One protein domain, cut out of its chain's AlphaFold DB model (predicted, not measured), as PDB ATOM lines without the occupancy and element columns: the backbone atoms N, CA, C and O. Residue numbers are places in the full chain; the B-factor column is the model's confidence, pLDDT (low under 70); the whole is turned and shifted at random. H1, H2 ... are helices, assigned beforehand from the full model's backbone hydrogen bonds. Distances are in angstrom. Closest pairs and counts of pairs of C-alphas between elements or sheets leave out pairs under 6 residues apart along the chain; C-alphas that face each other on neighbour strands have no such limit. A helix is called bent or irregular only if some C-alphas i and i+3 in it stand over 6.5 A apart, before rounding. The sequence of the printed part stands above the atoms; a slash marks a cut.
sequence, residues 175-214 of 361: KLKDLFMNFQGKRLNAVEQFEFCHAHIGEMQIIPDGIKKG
ATOM      1  N   LYS A 175      12.280  39.757  10.629       74.50
ATOM      2  CA  LYS A 175      12.321  40.856  11.599       74.50
ATOM      3  C   LYS A 175      10.924  41.219  12.110       74.50
ATOM      4  O   LYS A 175      10.720  41.348  13.314       74.50
ATOM      5  N   LEU A 176       9.951  41.348  11.209       76.38
ATOM      6  CA  LEU A 176       8.567  41.630  11.586       76.38
ATOM      7  C   LEU A 176       7.887  40.438  12.249       76.38
ATOM      8  O   LEU A 176       7.063  40.649  13.130       76.38
ATOM      9  N   LYS A 177       8.230  39.205  11.868       75.06
ATOM     10  CA  LYS A 177       7.751  37.989  12.537       75.06
ATOM     11  C   LYS A 177       8.295  37.876  13.949       75.06
ATOM     12  O   LYS A 177       7.515  37.569  14.833       75.06
ATOM     13  N   ASP A 178       9.574  38.151  14.173       74.81
ATOM     14  CA  ASP A 178      10.190  38.108  15.501       74.81
ATOM     15  C   ASP A 178       9.564  39.164  16.412       74.81
ATOM     16  O   ASP A 178       9.169  38.856  17.535       74.81
ATOM     17  N   LEU A 179       9.377  40.383  15.892       70.94
ATOM     18  CA  LEU A 179       8.600  41.419  16.567       70.94
ATOM     19  C   LEU A 179       7.186  40.900  16.869       70.94
ATOM     20  O   LEU A 179       6.798  40.821  18.024       70.94
ATOM     21  N   PHE A 180       6.449  40.425  15.864       70.19
ATOM     22  CA  PHE A 180       5.078  39.932  16.024       70.19
ATOM     23  C   PHE A 180       4.947  38.749  17.005       70.19
ATOM     24  O   PHE A 180       3.997  38.702  17.786       70.19
ATOM     25  N   MET A 181       5.898  37.811  17.007       66.25
ATOM     26  CA  MET A 181       5.943  36.648  17.903       66.25
ATOM     27  C   MET A 181       6.256  37.054  19.342       66.25
ATOM     28  O   MET A 181       5.618  36.546  20.263       66.25
ATOM     29  N   ASN A 182       7.149  38.028  19.547       61.56
ATOM     30  CA  ASN A 182       7.387  38.621  20.868       61.56
ATOM     31  C   ASN A 182       6.128  39.299  21.440       61.56
ATOM     32  O   ASN A 182       6.040  39.531  22.648       61.56
ATOM     33  N   PHE A 183       5.149  39.609  20.586       61.22
ATOM     34  CA  PHE A 183       3.944  40.358  20.934       61.22
ATOM     35  C   PHE A 183       2.687  39.489  21.061       61.22
ATOM     36  O   PHE A 183       1.651  39.982  21.519       61.22
ATOM     37  N   GLN A 184       2.745  38.195  20.724       54.28
ATOM     38  CA  GLN A 184       1.594  37.307  20.889       54.28
ATOM     39  C   GLN A 184       1.204  37.185  22.370       54.28
ATOM     40  O   GLN A 184       1.930  36.637  23.195       54.28
ATOM     41  N   GLY A 185       0.024  37.714  22.704       55.28
ATOM     42  CA  GLY A 185      -0.565  37.643  24.044       55.28
ATOM     43  C   GLY A 185      -0.250  38.820  24.976       55.28
ATOM     44  O   GLY A 185      -0.755  38.839  26.098       55.28
ATOM     45  N   LYS A 186       0.519  39.831  24.538       62.97
ATOM     46  CA  LYS A 186       0.776  41.063  25.309       62.97
ATOM     47  C   LYS A 186       0.348  42.314  24.546       62.97
ATOM     48  O   LYS A 186       0.525  42.424  23.339       62.97
ATOM     49  N   ARG A 187      -0.190  43.300  25.273       60.00
ATOM     50  CA  ARG A 187      -0.353  44.653  24.729       60.00
ATOM     51  C   ARG A 187       1.017  45.303  24.619       60.00
ATOM     52  O   ARG A 187       1.692  45.458  25.634       60.00
ATOM     53  N   LEU A 188       1.374  45.700  23.403       65.88
ATOM     54  CA  LEU A 188       2.575  46.477  23.156       65.88
ATOM     55  C   LEU A 188       2.538  47.811  23.882       65.88
ATOM     56  O   LEU A 188       1.510  48.495  23.866       65.88
ATOM     57  N   ASN A 189       3.674  48.203  24.446       67.50
ATOM     58  CA  ASN A 189       3.892  49.586  24.825       67.50
ATOM     59  C   ASN A 189       4.118  50.442  23.564       67.50
ATOM     60  O   ASN A 189       4.412  49.941  22.480       67.50
ATOM     61  N   ALA A 190       3.971  51.755  23.689       62.19
ATOM     62  CA  ALA A 190       4.011  52.639  22.528       62.19
ATOM     63  C   ALA A 190       5.396  52.720  21.837       62.19
ATOM     64  O   ALA A 190       5.458  53.084  20.665       62.19
ATOM     65  N   VAL A 191       6.493  52.335  22.506       62.78
ATOM     66  CA  VAL A 191       7.822  52.218  21.872       62.78
ATOM     67  C   VAL A 191       7.858  50.999  20.956       62.78
ATOM     68  O   VAL A 191       8.219  51.121  19.792       62.78
ATOM     69  N   GLU A 192       7.397  49.849  21.446       68.69
ATOM     70  CA  GLU A 192       7.333  48.603  20.671       68.69
ATOM     71  C   GLU A 192       6.394  48.740  19.460       68.69
ATOM     72  O   GLU A 192       6.686  48.245  18.371       68.69
ATOM     73  N   GLN A 193       5.284  49.472  19.617       71.00
ATOM     74  CA  GLN A 193       4.390  49.801  18.502       71.00
ATOM     75  C   GLN A 193       5.084  50.680  17.462       71.00
ATOM     76  O   GLN A 193       4.964  50.433  16.263       71.00
ATOM     77  N   PHE A 194       5.821  51.702  17.907       71.06
ATOM     78  CA  PHE A 194       6.581  52.566  17.012       71.06
ATOM     79  C   PHE A 194       7.664  51.787  16.264       71.06
ATOM     80  O   PHE A 194       7.787  51.952  15.055       71.06
ATOM     81  N   GLU A 195       8.414  50.920  16.943       72.00
ATOM     82  CA  GLU A 195       9.443  50.077  16.326       72.00
ATOM     83  C   GLU A 195       8.848  49.140  15.275       72.00
ATOM     84  O   GLU A 195       9.393  49.027  14.176       72.00
ATOM     85  N   PHE A 196       7.693  48.534  15.564       77.94
ATOM     86  CA  PHE A 196       6.960  47.721  14.596       77.94
ATOM     87  C   PHE A 196       6.523  48.541  13.375       77.94
ATOM     88  O   PHE A 196       6.808  48.155  12.238       77.94
ATOM     89  N   CYS A 197       5.888  49.698  13.598       77.38
ATOM     90  CA  CYS A 197       5.464  50.608  12.532       77.38
ATOM     91  C   CYS A 197       6.642  51.071  11.672       77.38
ATOM     92  O   CYS A 197       6.614  50.997  10.445       77.38
ATOM     93  N   HIS A 198       7.714  51.509  12.324       77.06
ATOM     94  CA  HIS A 198       8.931  51.956  11.668       77.06
ATOM     95  C   HIS A 198       9.575  50.828  10.857       77.06
ATOM     96  O   HIS A 198      10.012  51.062   9.730       77.06
ATOM     97  N   ALA A 199       9.583  49.599  11.384       79.94
ATOM     98  CA  ALA A 199      10.106  48.435  10.687       79.94
ATOM     99  C   ALA A 199       9.332  48.150   9.394       79.94
ATOM    100  O   ALA A 199       9.960  48.098   8.336       79.94
ATOM    101  N   HIS A 200       7.998  48.036   9.436       80.44
ATOM    102  CA  HIS A 200       7.242  47.676   8.232       80.44
ATOM    103  C   HIS A 200       7.162  48.822   7.214       80.44
ATOM    104  O   HIS A 200       7.238  48.570   6.013       80.44
ATOM    105  N   ILE A 201       7.086  50.084   7.657       81.25
ATOM    106  CA  ILE A 201       7.196  51.252   6.763       81.25
ATOM    107  C   ILE A 201       8.578  51.274   6.103       81.25
ATOM    108  O   ILE A 201       8.705  51.576   4.916       81.25
ATOM    109  N   GLY A 202       9.620  50.929   6.858       81.12
ATOM    110  CA  GLY A 202      10.974  50.844   6.339       81.12
ATOM    111  C   GLY A 202      11.129  49.813   5.224       81.12
ATOM    112  O   GLY A 202      11.671  50.131   4.167       81.12
ATOM    113  N   GLU A 203      10.584  48.613   5.427       83.88
ATOM    114  CA  GLU A 203      10.596  47.538   4.429       83.88
ATOM    115  C   GLU A 203       9.724  47.847   3.206       83.88
ATOM    116  O   GLU A 203      10.106  47.528   2.082       83.88
ATOM    117  N   MET A 204       8.567  48.484   3.403       82.44
ATOM    118  CA  MET A 204       7.596  48.706   2.329       82.44
ATOM    119  C   MET A 204       7.791  49.995   1.532       82.44
ATOM    120  O   MET A 204       7.401  50.041   0.367       82.44
ATOM    121  N   GLN A 205       8.332  51.044   2.149       83.25
ATOM    122  CA  GLN A 205       8.428  52.371   1.535       83.25
ATOM    123  C   GLN A 205       9.879  52.849   1.481       83.25
ATOM    124  O   GLN A 205      10.402  53.105   0.400       83.25
ATOM    125  N   ILE A 206      10.566  52.906   2.628       82.31
ATOM    126  CA  ILE A 206      11.886  53.552   2.721       82.31
ATOM    127  C   ILE A 206      12.928  52.826   1.862       82.31
ATOM    128  O   ILE A 206      13.612  53.469   1.062       82.31
ATOM    129  N   ILE A 207      13.049  51.501   2.006       86.25
ATOM    130  CA  ILE A 207      14.020  50.703   1.247       86.25
ATOM    131  C   ILE A 207      13.725  50.759  -0.263       86.25
ATOM    132  O   ILE A 207      14.628  51.151  -1.011       86.25
ATOM    133  N   PRO A 208      12.507  50.427  -0.744       88.38
ATOM    134  CA  PRO A 208      12.206  50.467  -2.174       88.38
ATOM    135  C   PRO A 208      12.407  51.850  -2.800       88.38
ATOM    136  O   PRO A 208      12.989  51.948  -3.882       88.38
ATOM    137  N   ASP A 209      11.990  52.920  -2.118       88.00
ATOM    138  CA  ASP A 209      12.143  54.284  -2.625       88.00
ATOM    139  C   ASP A 209      13.615  54.687  -2.735       88.00
ATOM    140  O   ASP A 209      14.023  55.281  -3.737       88.00
ATOM    141  N   GLY A 210      14.440  54.338  -1.743       87.50
ATOM    142  CA  GLY A 210      15.875  54.609  -1.796       87.50
ATOM    143  C   GLY A 210      16.591  53.824  -2.894       87.50
ATOM    144  O   GLY A 210      17.408  54.397  -3.616       87.50
ATOM    145  N   ILE A 211      16.231  52.553  -3.101       90.56
ATOM    146  CA  ILE A 211      16.758  51.741  -4.210       90.56
ATOM    147  C   ILE A 211      16.353  52.350  -5.556       90.56
ATOM    148  O   ILE A 211      17.199  52.512  -6.436       90.56
ATOM    149  N   LYS A 212      15.090  52.766  -5.711       92.62
ATOM    150  CA  LYS A 212      14.597  53.435  -6.925       92.62
ATOM    151  C   LYS A 212      15.339  54.746  -7.211       92.62
ATOM    152  O   LYS A 212      15.563  55.077  -8.372       92.62
ATOM    153  N   LYS A 213      15.741  55.477  -6.167       89.12
ATOM    154  CA  LYS A 213      16.580  56.686  -6.263       89.12
ATOM    155  C   LYS A 213      18.077  56.387  -6.446       89.12
ATOM    156  O   LYS A 213      18.871  57.315  -6.616       89.12
ATOM    157  N   GLY A 214      18.483  55.117  -6.431       89.19
ATOM    158  CA  GLY A 214      19.873  54.696  -6.584       89.19
ATOM    159  C   GLY A 214      20.746  55.070  -5.385       89.19
ATOM    160  O   GLY A 214      21.874  55.540  -5.565       89.19
TER     161      GLY A 214
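This is residues 175 to 214 of the 361 residues of a protein of Rhizophagus sp. MUCL 43196 (UniProt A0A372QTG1). This is a lopsided helical hairpin: a short helix, H1, lies beside the earlier part of a long one, H2, and a loop at one end turns the backbone between them. The far end of H2 runs on past H1, and residues 207 to 214 stick out alone; without them the body spans 29 by 18 by 8 A. The printed part has 40 residues with two named helices, H1 then H2, and no named strand; its class is all helix. It is loose, with a radius of gyration of the C-alphas of 12.4 A, and spans 40 by 18 by 8 A, a rod in outline.

Find C-alpha 175 at (12.321, 40.856, 11.599); from there H1 runs through residues 175 to 182. Go on to C-alpha 190 at (4.011, 52.639, 22.528), where H2 begins; it holds residues 190 to 212, 31.3 A from first to last C-alpha, and ends at C-alpha 212 at (14.597, 53.435, -6.925). Near residue 201 H2 has a kink of 37 degrees. H2 is irregular, but only just: C-alphas 204 and 207 are 6.8 A apart.

Look at Leu 179 and Phe 196, whose C-alphas, 6.8 A apart, are the closest of H1 and H2. The two helices touch, H2 with residues 196 to 200 alone. They run opposite ways at a shallow tilt of 15 degrees, a helical hairpin. In H1 every O i to N i+4 pair is within hydrogen-bond range; in H2, 17 of 19 are.

The two C-alphas farthest apart are those of Gly 185 and Gly 214, 40.6 A. The printed part has no cut, and the link from H1 to H2 is short, with 7 residues. Residues 207 to 214, of which 207 to 212 belong to H2, stand free; the body without them spans 29 by 18 by 8 A. In the B-factor column of this predicted model, the mean pLDDT of the printed part is 75.1, and residues 181 to 192 are under 70.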